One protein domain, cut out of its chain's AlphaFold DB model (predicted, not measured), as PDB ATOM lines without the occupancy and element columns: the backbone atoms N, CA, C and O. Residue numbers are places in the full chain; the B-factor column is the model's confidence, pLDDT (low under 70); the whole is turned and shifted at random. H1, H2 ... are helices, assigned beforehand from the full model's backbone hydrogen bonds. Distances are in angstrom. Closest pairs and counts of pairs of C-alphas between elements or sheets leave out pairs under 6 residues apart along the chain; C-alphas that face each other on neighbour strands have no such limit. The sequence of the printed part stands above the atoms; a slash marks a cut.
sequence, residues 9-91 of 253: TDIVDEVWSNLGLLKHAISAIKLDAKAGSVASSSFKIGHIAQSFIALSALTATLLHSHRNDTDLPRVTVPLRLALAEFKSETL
ATOM      1  N   THR A   9      -2.086 -15.385 -40.533       92.69
ATOM      2  CA  THR A   9      -3.046 -15.850 -39.520       92.69
ATOM      3  C   THR A   9      -4.054 -16.831 -40.110       92.69
ATOM      4  O   THR A   9      -4.335 -17.845 -39.485       92.69
ATOM      5  N   ASP A  10      -4.514 -16.606 -41.345       92.50
ATOM      6  CA  ASP A  10      -5.430 -17.550 -41.993       92.50
ATOM      7  C   ASP A  10      -4.772 -18.938 -42.139       92.50
ATOM      8  O   ASP A  10      -5.423 -19.959 -41.919       92.50
ATOM      9  N   ILE A  11      -3.478 -18.996 -42.496       92.62
ATOM     10  CA  ILE A  11      -2.731 -20.265 -42.625       92.62
ATOM     11  C   ILE A  11      -2.638 -20.973 -41.276       92.62
ATOM     12  O   ILE A  11      -2.852 -22.184 -41.202       92.62
ATOM     13  N   VAL A  12      -2.304 -20.225 -40.221       95.12
ATOM     14  CA  VAL A  12      -2.266 -20.743 -38.849       95.12
ATOM     15  C   VAL A  12      -3.614 -21.366 -38.495       95.12
ATOM     16  O   VAL A  12      -3.646 -22.519 -38.070       95.12
ATOM     17  N   ASP A  13      -4.709 -20.642 -38.715       93.75
ATOM     18  CA  ASP A  13      -6.058 -21.080 -38.359       93.75
ATOM     19  C   ASP A  13      -6.473 -22.337 -39.124       93.75
ATOM     20  O   ASP A  13      -7.010 -23.273 -38.523       93.75
ATOM     21  N   GLU A  14      -6.194 -22.388 -40.431       91.56
ATOM     22  CA  GLU A  14      -6.485 -23.547 -41.276       91.56
ATOM     23  C   GLU A  14      -5.713 -24.783 -40.804       91.56
ATOM     24  O   GLU A  14      -6.316 -25.829 -40.562       91.56
ATOM     25  N   VAL A  15      -4.392 -24.672 -40.627       92.88
ATOM     26  CA  VAL A  15      -3.558 -25.802 -40.196       92.88
ATOM     27  C   VAL A  15      -3.947 -26.250 -38.788       92.88
ATOM     28  O   VAL A  15      -4.199 -27.433 -38.569       92.88
ATOM     29  N   TRP A  16      -4.050 -25.323 -37.838       94.25
ATOM     30  CA  TRP A  16      -4.352 -25.630 -36.438       94.25
ATOM     31  C   TRP A  16      -5.722 -26.294 -36.273       94.25
ATOM     32  O   TRP A  16      -5.857 -27.282 -35.545       94.25
ATOM     33  N   SER A  17      -6.734 -25.792 -36.988       91.62
ATOM     34  CA  SER A  17      -8.093 -26.341 -36.950       91.62
ATOM     35  C   SER A  17      -8.181 -27.710 -37.620       91.62
ATOM     36  O   SER A  17      -8.816 -28.606 -37.065       91.62
ATOM     37  N   ASN A  18      -7.523 -27.902 -38.769       90.00
ATOM     38  CA  ASN A  18      -7.504 -29.192 -39.470       90.00
ATOM     39  C   ASN A  18      -6.813 -30.293 -38.653       90.00
ATOM     40  O   ASN A  18      -7.184 -31.459 -38.758       90.00
ATOM     41  N   LEU A  19      -5.852 -29.927 -37.802       90.56
ATOM     42  CA  LEU A  19      -5.194 -30.848 -36.872       90.56
ATOM     43  C   LEU A  19      -6.011 -31.126 -35.594       90.56
ATOM     44  O   LEU A  19      -5.574 -31.912 -34.754       90.56
ATOM     45  N   GLY A  20      -7.183 -30.502 -35.426       90.06
ATOM     46  CA  GLY A  20      -8.047 -30.703 -34.259       90.06
ATOM     47  C   GLY A  20      -7.462 -30.163 -32.949       90.06
ATOM     48  O   GLY A  20      -7.788 -30.671 -31.876       90.06
ATOM     49  N   LEU A  21      -6.581 -29.161 -33.024       91.88
ATOM     50  CA  LEU A  21      -5.917 -28.575 -31.859       91.88
ATOM     51  C   LEU A  21      -6.818 -27.562 -31.127       91.88
ATOM     52  O   LEU A  21      -7.867 -27.136 -31.614       91.88
ATOM     53  N   LEU A  22      -6.417 -27.175 -29.911       94.19
ATOM     54  CA  LEU A  22      -7.209 -26.314 -29.025       94.19
ATOM     55  C   LEU A  22      -7.409 -24.919 -29.637       94.19
ATOM     56  O   LEU A  22      -6.473 -24.124 -29.692       94.19
ATOM     57  N   LYS A  23      -8.639 -24.601 -30.063       93.81
ATOM     58  CA  LYS A  23      -8.960 -23.350 -30.779       93.81
ATOM     59  C   LYS A  23      -8.572 -22.078 -30.026       93.81
ATOM     60  O   LYS A  23      -8.136 -21.120 -30.646       93.81
ATOM     61  N   HIS A  24      -8.701 -22.069 -28.698       93.88
ATOM     62  CA  HIS A  24      -8.365 -20.886 -27.900       93.88
ATOM     63  C   HIS A  24      -6.872 -20.528 -27.967       93.88
ATOM     64  O   HIS A  24      -6.526 -19.374 -27.765       93.88
ATOM     65  N   ALA A  25      -5.982 -21.480 -28.278       96.19
ATOM     66  CA  ALA A  25      -4.546 -21.218 -28.324       96.19
ATOM     67  C   ALA A  25      -4.171 -20.215 -29.428       96.19
ATOM     68  O   ALA A  25      -3.237 -19.432 -29.268       96.19
ATOM     69  N   ILE A  26      -4.945 -20.174 -30.516       96.25
ATOM     70  CA  ILE A  26      -4.737 -19.253 -31.639       96.25
ATOM     71  C   ILE A  26      -4.736 -17.789 -31.176       96.25
ATOM     72  O   ILE A  26      -3.971 -16.988 -31.709       96.25
ATOM     73  N   SER A  27      -5.505 -17.420 -30.142       95.25
ATOM     74  CA  SER A  27      -5.554 -16.030 -29.660       95.25
ATOM     75  C   SER A  27      -4.232 -15.534 -29.067       95.25
ATOM     76  O   SER A  27      -4.065 -14.333 -28.852       95.25
ATOM     77  N   ALA A  28      -3.289 -16.436 -28.779       96.69
ATOM     78  CA  ALA A  28      -1.946 -16.071 -28.354       96.69
ATOM     79  C   ALA A  28      -1.059 -15.607 -29.517       96.69
ATOM     80  O   ALA A  28      -0.037 -14.966 -29.275       96.69
ATOM     81  N   ILE A  29      -1.422 -15.888 -30.770       96.50
ATOM     82  CA  ILE A  29      -0.646 -15.483 -31.938       96.50
ATOM     83  C   ILE A  29      -0.942 -14.026 -32.305       96.50
ATOM     84  O   ILE A  29      -2.087 -13.599 -32.437       96.50
ATOM     85  N   LYS A  30       0.124 -13.255 -32.532       94.94
ATOM     86  CA  LYS A  30       0.072 -11.916 -33.119       94.94
ATOM     87  C   LYS A  30       1.091 -11.823 -34.253       94.94
ATOM     88  O   LYS A  30       2.291 -11.687 -34.006       94.94
ATOM     89  N   LEU A  31       0.603 -11.876 -35.492       93.38
ATOM     90  CA  LEU A  31       1.419 -11.757 -36.703       93.38
ATOM     91  C   LEU A  31       1.131 -10.439 -37.411       93.38
ATOM     92  O   LEU A  31      -0.021 -10.038 -37.568       93.38
ATOM     93  N   ASP A  32       2.191  -9.773 -37.858       82.06
ATOM     94  CA  ASP A  32       2.049  -8.586 -38.691       82.06
ATOM     95  C   ASP A  32       1.621  -9.011 -40.097       82.06
ATOM     96  O   ASP A  32       2.408  -9.587 -40.845       82.06
ATOM     97  N   ALA A  33       0.386  -8.684 -40.474       66.44
ATOM     98  CA  ALA A  33      -0.190  -9.001 -41.779       66.44
ATOM     99  C   ALA A  33       0.266  -8.049 -42.901       66.44
ATOM    100  O   ALA A  33      -0.461  -7.882 -43.879       66.44
ATOM    101  N   LYS A  34       1.417  -7.364 -42.768       66.31
ATOM    102  CA  LYS A  34       1.851  -6.376 -43.773       66.31
ATOM    103  C   LYS A  34       1.971  -7.057 -45.137       66.31
ATOM    104  O   LYS A  34       2.925  -7.788 -45.391       66.31
ATOM    105  N   ALA A  35       0.993  -6.777 -45.996       53.00
ATOM    106  CA  ALA A  35       0.926  -7.218 -47.375       53.00
ATOM    107  C   ALA A  35       2.096  -6.594 -48.140       53.00
ATOM    108  O   ALA A  35       2.079  -5.422 -48.504       53.00
ATOM    109  N   GLY A  36       3.165  -7.357 -48.312       56.31
ATOM    110  CA  GLY A  36       4.334  -6.919 -49.055       56.31
ATOM    111  C   GLY A  36       5.297  -8.076 -49.214       56.31
ATOM    112  O   GLY A  36       5.727  -8.675 -48.226       56.31
ATOM    113  N   SER A  37       5.629  -8.413 -50.458       56.84
ATOM    114  CA  SER A  37       6.592  -9.463 -50.769       56.84
ATOM    115  C   SER A  37       7.981  -9.028 -50.296       56.84
ATOM    116  O   SER A  37       8.738  -8.383 -51.017       56.84
ATOM    117  N   VAL A  38       8.345  -9.368 -49.062       66.12
ATOM    118  CA  VAL A  38       9.727  -9.178 -48.591       66.12
ATOM    119  C   VAL A  38      10.686 -10.126 -49.345       66.12
ATOM    120  O   VAL A  38      11.894  -9.909 -49.348       66.12
ATOM    121  N   ALA A  39      10.159 -11.142 -50.040       72.81
ATOM    122  CA  ALA A  39      10.907 -12.035 -50.921       72.81
ATOM    123  C   ALA A  39      10.422 -11.929 -52.378       72.81
ATOM    124  O   ALA A  39       9.221 -11.979 -52.629       72.81
ATOM    125  N   SER A  40      11.356 -11.855 -53.329       80.44
ATOM    126  CA  SER A  40      11.078 -11.951 -54.769       80.44
ATOM    127  C   SER A  40      10.712 -13.393 -55.141       80.44
ATOM    128  O   SER A  40      11.584 -14.199 -55.456       80.44
ATOM    129  N   SER A  41       9.431 -13.744 -55.043       84.75
ATOM    130  CA  SER A  41       8.905 -15.069 -55.386       84.75
ATOM    131  C   SER A  41       7.477 -14.958 -55.911       84.75
ATOM    132  O   SER A  41       6.715 -14.109 -55.452       84.75
ATOM    133  N   SER A  42       7.101 -15.847 -56.833       85.31
ATOM    134  CA  SER A  42       5.710 -16.013 -57.272       85.31
ATOM    135  C   SER A  42       4.810 -16.621 -56.189       85.31
ATOM    136  O   SER A  42       3.591 -16.543 -56.293       85.31
ATOM    137  N   PHE A  43       5.395 -17.200 -55.135       86.00
ATOM    138  CA  PHE A  43       4.674 -17.767 -53.999       86.00
ATOM    139  C   PHE A  43       4.793 -16.870 -52.765       86.00
ATOM    140  O   PHE A  43       5.812 -16.213 -52.541       86.00
ATOM    141  N   LYS A  44       3.779 -16.903 -51.888       87.88
ATOM    142  CA  LYS A  44       3.765 -16.183 -50.600       87.88
ATOM    143  C   LYS A  44       4.678 -16.843 -49.550       87.88
ATOM    144  O   LYS A  44       4.252 -17.119 -48.430       87.88
ATOM    145  N   ILE A  45       5.948 -17.079 -49.892       89.38
ATOM    146  CA  ILE A  45       6.935 -17.768 -49.040       89.38
ATOM    147  C   ILE A  45       7.072 -17.076 -47.681       89.38
ATOM    148  O   ILE A  45       7.174 -17.749 -46.665       89.38
ATOM    149  N   GLY A  46       6.999 -15.742 -47.639       90.00
ATOM    150  CA  GLY A  46       7.024 -15.001 -46.376       90.00
ATOM    151  C   GLY A  46       5.863 -15.354 -45.443       90.00
ATOM    152  O   GLY A  46       6.087 -15.551 -44.252       90.00
ATOM    153  N   HIS A  47       4.645 -15.498 -45.979       90.94
ATOM    154  CA  HIS A  47       3.489 -15.890 -45.172       90.94
ATOM    155  C   HIS A  47       3.648 -17.326 -44.676       90.94
ATOM    156  O   HIS A  47       3.423 -17.582 -43.497       90.94
ATOM    157  N   ILE A  48       4.091 -18.244 -45.540       91.12
ATOM    158  CA  ILE A  48       4.351 -19.643 -45.166       91.12
ATOM    159  C   ILE A  48       5.394 -19.700 -44.043       91.12
ATOM    160  O   ILE A  48       5.134 -20.288 -42.997       91.12
ATOM    161  N   ALA A  49       6.532 -19.022 -44.212       92.62
ATOM    162  CA  ALA A  49       7.601 -18.994 -43.221       92.62
ATOM    163  C   ALA A  49       7.119 -18.472 -41.864       92.62
ATOM    164  O   ALA A  49       7.304 -19.122 -40.837       92.62
ATOM    165  N   GLN A  50       6.450 -17.316 -41.862       94.25
ATOM    166  CA  GLN A  50       5.947 -16.700 -40.637       94.25
ATOM    167  C   GLN A  50       4.912 -17.586 -39.935       94.25
ATOM    168  O   GLN A  50       4.956 -17.719 -38.715       94.25
ATOM    169  N   SER A  51       4.019 -18.220 -40.697       94.88
ATOM    170  CA  SER A  51       2.937 -19.054 -40.159       94.88
ATOM    171  C   SER A  51       3.459 -20.348 -39.548       94.88
ATOM    172  O   SER A  51       3.096 -20.676 -38.426       94.88
ATOM    173  N   PHE A  52       4.345 -21.074 -40.237       95.00
ATOM    174  CA  PHE A  52       4.855 -22.353 -39.730       95.00
ATOM    175  C   PHE A  52       5.817 -22.189 -38.549       95.00
ATOM    176  O   PHE A  52       5.790 -23.011 -37.634       95.00
ATOM    177  N   ILE A  53       6.588 -21.097 -38.500       96.38
ATOM    178  CA  ILE A  53       7.371 -20.741 -37.305       96.38
ATOM    179  C   ILE A  53       6.440 -20.340 -36.148       96.38
ATOM    180  O   ILE A  53       6.697 -20.682 -34.997       96.38
ATOM    181  N   ALA A  54       5.331 -19.646 -36.428       97.25
ATOM    182  CA  ALA A  54       4.344 -19.319 -35.398       97.25
ATOM    183  C   ALA A  54       3.635 -20.570 -34.862       97.25
ATOM    184  O   ALA A  54       3.425 -20.670 -33.658       97.25
ATOM    185  N   LEU A  55       3.311 -21.536 -35.728       96.75
ATOM    186  CA  LEU A  55       2.705 -22.814 -35.349       96.75
ATOM    187  C   LEU A  55       3.631 -23.641 -34.448       96.75
ATOM    188  O   LEU A  55       3.172 -24.169 -33.432       96.75
ATOM    189  N   SER A  56       4.926 -23.738 -34.773       96.25
ATOM    190  CA  SER A  56       5.886 -24.458 -33.924       96.25
ATOM    191  C   SER A  56       6.049 -23.777 -32.563       96.25
ATOM    192  O   SER A  56       5.942 -24.443 -31.531       96.25
ATOM    193  N   ALA A  57       6.190 -22.448 -32.549       97.25
ATOM    194  CA  ALA A  57       6.281 -21.666 -31.323       97.25
ATOM    195  C   ALA A  57       5.009 -21.778 -30.468       97.25
ATOM    196  O   ALA A  57       5.118 -22.018 -29.269       97.25
ATOM    197  N   LEU A  58       3.817 -21.670 -31.068       97.81
ATOM    198  CA  LEU A  58       2.539 -21.814 -30.367       97.81
ATOM    199  C   LEU A  58       2.370 -23.211 -29.770       97.81
ATOM    200  O   LEU A  58       1.900 -23.352 -28.645       97.81
ATOM    201  N   THR A  59       2.771 -24.252 -30.497       96.25
ATOM    202  CA  THR A  59       2.711 -25.626 -29.982       96.25
ATOM    203  C   THR A  59       3.635 -25.792 -28.777       96.25
ATOM    204  O   THR A  59       3.232 -26.356 -27.759       96.25
ATOM    205  N   ALA A  60       4.860 -25.265 -28.860       96.31
ATOM    206  CA  ALA A  60       5.827 -25.331 -27.771       96.31
ATOM    207  C   ALA A  60       5.364 -24.544 -26.534       96.31
ATOM    208  O   ALA A  60       5.484 -25.043 -25.413       96.31
ATOM    209  N   THR A  61       4.806 -23.344 -26.714       95.81
ATOM    210  CA  THR A  61       4.292 -22.537 -25.599       95.81
ATOM    211  C   THR A  61       3.033 -23.143 -24.992       95.81
ATOM    212  O   THR A  61       2.920 -23.164 -23.772       95.81
ATOM    213  N   LEU A  62       2.135 -23.715 -25.798       95.88
ATOM    214  CA  LEU A  62       0.959 -24.428 -25.300       95.88
ATOM    215  C   LEU A  62       1.352 -25.617 -24.420       95.88
ATOM    216  O   LEU A  62       0.786 -25.797 -23.341       95.88
ATOM    217  N   LEU A  63       2.351 -26.393 -24.846       93.69
ATOM    218  CA  LEU A  63       2.897 -27.487 -24.045       93.69
ATOM    219  C   LEU A  63       3.461 -26.973 -22.717       93.69
ATOM    220  O   LEU A  63       3.182 -27.537 -21.660       93.69
ATOM    221  N   HIS A  64       4.236 -25.890 -22.776       94.31
ATOM    222  CA  HIS A  64       4.848 -25.272 -21.608       94.31
ATOM    223  C   HIS A  64       3.799 -24.770 -20.607       94.31
ATOM    224  O   HIS A  64       3.902 -25.084 -19.424       94.31
ATOM    225  N   SER A  65       2.785 -24.039 -21.072       94.62
ATOM    226  CA  SER A  65       1.694 -23.523 -20.241       94.62
ATOM    227  C   SER A  65       0.886 -24.640 -19.607       94.62
ATOM    228  O   SER A  65       0.640 -24.617 -18.405       94.62
ATOM    229  N   HIS A  66       0.551 -25.674 -20.381       92.81
ATOM    230  CA  HIS A  66      -0.176 -26.822 -19.852       92.81
ATOM    231  C   HIS A  66       0.638 -27.594 -18.802       92.81
ATOM    232  O   HIS A  66       0.101 -27.993 -17.772       92.81
ATOM    233  N   ARG A  67       1.945 -27.780 -19.029       92.56
ATOM    234  CA  ARG A  67       2.843 -28.450 -18.075       92.56
ATOM    235  C   ARG A  67       2.968 -27.681 -16.763       92.56
ATOM    236  O   ARG A  67       2.977 -28.293 -15.693       92.56
ATOM    237  N   ASN A  68       3.105 -26.360 -16.851       91.94
ATOM    238  CA  ASN A  68       3.412 -25.497 -15.714       91.94
ATOM    239  C   ASN A  68       2.181 -24.900 -15.028       91.94
ATOM    240  O   ASN A  68       2.351 -24.292 -13.977       91.94
ATOM    241  N   ASP A  69       0.983 -25.109 -15.578       92.94
ATOM    242  CA  ASP A  69      -0.256 -24.480 -15.109       92.94
ATOM    243  C   ASP A  69      -0.149 -22.945 -15.111       92.94
ATOM    244  O   ASP A  69      -0.390 -22.264 -14.117       92.94
ATOM    245  N   THR A  70       0.310 -22.400 -16.241       94.38
ATOM    246  CA  THR A  70       0.501 -20.959 -16.447       94.38
ATOM    247  C   THR A  70      -0.297 -20.459 -17.641       94.38
ATOM    248  O   THR A  70      -0.658 -21.225 -18.537       94.38
ATOM    249  N   ASP A  71      -0.520 -19.145 -17.690       95.00
ATOM    250  CA  ASP A  71      -1.125 -18.498 -18.853       95.00
ATOM    251  C   ASP A  71      -0.327 -18.780 -20.131       95.00
ATOM    252  O   ASP A  71       0.894 -18.961 -20.101       95.00
ATOM    253  N   LEU A  72      -1.026 -18.806 -21.269       95.81
ATOM    254  CA  LEU A  72      -0.423 -18.995 -22.585       95.81
ATOM    255  C   LEU A  72       0.322 -17.723 -23.028       95.81
ATOM    256  O   LEU A  72      -0.325 -16.699 -23.273       95.81
ATOM    257  N   PRO A  73       1.663 -17.753 -23.181       93.88
ATOM    258  CA  PRO A  73       2.415 -16.596 -23.633       93.88
ATOM    259  C   PRO A  73       2.033 -16.192 -25.051       93.88
ATOM    260  O   PRO A  73       1.804 -17.031 -25.925       93.88
ATOM    261  N   ARG A  74       2.057 -14.881 -25.301       96.69
ATOM    262  CA  ARG A  74       1.885 -14.334 -26.645       96.69
ATOM    263  C   ARG A  74       3.033 -14.769 -27.561       96.69
ATOM    264  O   ARG A  74       4.200 -14.612 -27.215       96.69
ATOM    265  N   VAL A  75       2.690 -15.226 -28.762       97.12
ATOM    266  CA  VAL A  75       3.619 -15.609 -29.827       97.12
ATOM    267  C   VAL A  75       3.633 -14.525 -30.898       97.12
ATOM    268  O   VAL A  75       2.603 -14.189 -31.482       97.12
ATOM    269  N   THR A  76       4.816 -13.991 -31.184       96.44
ATOM    270  CA  THR A  76       5.044 -13.040 -32.277       96.44
ATOM    271  C   THR A  76       6.165 -13.543 -33.163       96.44
ATOM    272  O   THR A  76       7.210 -13.945 -32.654       96.44
ATOM    273  N   VAL A  77       5.990 -13.451 -34.478       95.38
ATOM    274  CA  VAL A  77       7.026 -13.826 -35.447       95.38
ATOM    275  C   VAL A  77       7.195 -12.680 -36.440       95.38
ATOM    276  O   VAL A  77       6.340 -12.502 -37.308       95.38
ATOM    277  N   PRO A  78       8.258 -11.865 -36.337       93.06
ATOM    278  CA  PRO A  78       8.518 -10.816 -37.316       93.06
ATOM    279  C   PRO A  78       8.802 -11.406 -38.704       93.06
ATOM    280  O   PRO A  78       9.694 -12.240 -38.860       93.06
ATOM    281  N   LEU A  79       8.099 -10.925 -39.736       89.94
ATOM    282  CA  LEU A  79       8.178 -11.460 -41.106       89.94
ATOM    283  C   LEU A  79       9.613 -11.519 -41.663       89.94
ATOM    284  O   LEU A  79       9.996 -12.487 -42.316       89.94
ATOM    285  N   ARG A  80      10.435 -10.496 -41.387       89.19
ATOM    286  CA  ARG A  80      11.838 -10.451 -41.841       89.19
ATOM    287  C   ARG A  80      12.703 -11.536 -41.199       89.19
ATOM    288  O   ARG A  80      13.552 -12.092 -41.885       89.19
ATOM    289  N   LEU A  81      12.481 -11.840 -39.919       91.50
ATOM    290  CA  LEU A  81      13.222 -12.892 -39.218       91.50
ATOM    291  C   LEU A  81      12.774 -14.279 -39.680       91.50
ATOM    292  O   LEU A  81      13.617 -15.142 -39.887       91.50
ATOM    293  N   ALA A  82      11.477 -14.467 -39.940       92.81
ATOM    294  CA  ALA A  82      10.974 -15.706 -40.530       92.81
ATOM    295  C   ALA A  82      11.621 -16.001 -41.894       92.81
ATOM    296  O   ALA A  82      12.045 -17.122 -42.162       92.81
ATOM    297  N   LEU A  83      11.749 -14.977 -42.743       90.50
ATOM    298  CA  LEU A  83      12.433 -15.103 -44.029       90.50
ATOM    299  C   LEU A  83      13.941 -15.329 -43.898       90.50
ATOM    300  O   LEU A  83      14.511 -16.025 -44.734       90.50
ATOM    301  N   ALA A  84      14.582 -14.741 -42.887       90.56
ATOM    302  CA  ALA A  84      15.985 -15.011 -42.600       90.56
ATOM    303  C   ALA A  84      16.188 -16.473 -42.173       90.56
ATOM    304  O   ALA A  84      17.098 -17.117 -42.683       90.56
ATOM    305  N   GLU A  85      15.308 -17.030 -41.332       91.06
ATOM    306  CA  GLU A  85      15.384 -18.446 -40.939       91.06
ATOM    307  C   GLU A  85      15.186 -19.384 -42.139       91.06
ATOM    308  O   GLU A  85      15.928 -20.352 -42.295       91.06
ATOM    309  N   PHE A  86      14.262 -19.058 -43.049       88.81
ATOM    310  CA  PHE A  86      14.055 -19.800 -44.306       88.81
ATOM    311  C   PHE A  86      15.233 -19.724 -45.291       88.81
ATOM    312  O   PHE A  86      15.239 -20.463 -46.270       88.81
ATOM    313  N   LYS A  87      16.186 -18.817 -45.058       87.81
ATOM    314  CA  LYS A  87      17.451 -18.697 -45.801       87.81
ATOM    315  C   LYS A  87      18.662 -19.055 -44.941       87.81
ATOM    316  O   LYS A  87      19.800 -18.769 -45.335       87.81
ATOM    317  N   SER A  88      18.436 -19.598 -43.743       87.94
ATOM    318  CA  SER A  88      19.478 -19.763 -42.732       87.94
ATOM    319  C   SER A  88      20.646 -20.605 -43.229       87.94
ATOM    320  O   SER A  88      21.765 -20.346 -42.806       87.94
ATOM    321  N   GLU A  89      20.439 -21.509 -44.190       84.44
ATOM    322  CA  GLU A  89      21.466 -22.340 -44.821       84.44
ATOM    323  C   GLU A  89      22.539 -21.547 -45.580       84.44
ATOM    324  O   GLU A  89      23.595 -22.086 -45.892       84.44
ATOM    325  N   THR A  90      22.292 -20.269 -45.865       86.12
ATOM    326  CA  THR A  90      23.257 -19.359 -46.506       86.12
ATOM    327  C   THR A  90      23.763 -18.262 -45.570       86.12
ATOM    328  O   THR A  90      24.684 -17.525 -45.921       86.12
ATOM    329  N   LEU A  91      23.175 -18.146 -44.376       88.25
ATOM    330  CA  LEU A  91      23.374 -17.032 -43.443       88.25
ATOM    331  C   LEU A  91      24.155 -17.452 -42.194       88.25
ATOM    332  O   LEU A  91      23.916 -16.946 -41.099       88.25
TER     333      LEU A  91
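This is residues 9 to 91 of the 253 residues of the protein "CoA-transferase family 3" of Colletotrichum incanum (UniProt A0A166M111). One long helix, H3, makes most of the length; the short helices H1 and H2, a helical hairpin, pack on one side of it, and the short H4 crosses near its first end on the other side. A long unnamed stretch leads from H2 to H3, and its residues 29 to 30 pair, parallel, with residues 75 to 76. The printed part has 83 residues with four named helices, in the order H1, H2, H3, H4, and no named strand; its class is all helix. The whole is compact, with a radius of gyration of the C-alphas of 13.6 A, but elongated, spanning 42 by 26 by 20 A.

H1, residues 9 to 18, begins at C-alpha 9 (-3.046, -15.850, -39.520) and is 14.1 A long. H2 is residues 23 to 28. H3, residues 45 to 68, is 34.4 A long, from C-alpha 45 at (6.935, -17.768, -49.040). H4, residues 79 to 85, ends at C-alpha 85 (15.384, -18.446, -40.939).

H3 is the hub, touching three helices. With residues 48 to 55 alone it touches H1, the same way at a steep tilt of 57 degrees; the closest C-alphas, of Val 12 and Ser 51, are 5.6 A apart. With residues 58 to 62 alone it touches H2, about perpendicular at 76 degrees; the closest C-alphas, of Ala 25 and Leu 62, are 7.1 A apart. With residues 45 to 53 alone it touches H4, about perpendicular at 85 degrees; the closest C-alphas, of Gln 50 and Ala 82, are 5.1 A apart. H1 and H2 touch at a shallow tilt of 29 degrees, opposite ways, with the closest C-alphas, of Ser 17 and Lys 23, 6.9 A apart. The helix packing is mostly crossed, with lines at large angles. H4 is apart from H1 and H2. Each O i to N i+4 pair is within hydrogen-bond range in H1, H3 and H4; in H2 0 of 2 are, beside 3 of 3 O i to N i+3 pairs.

The C-alphas farthest apart, of Ser 42 and Asp 69, are 43.4 A apart. The printed part has no cut. The link from H2 to H3 is long, with 16 residues; residues 33 to 38 in it have pLDDT under 70.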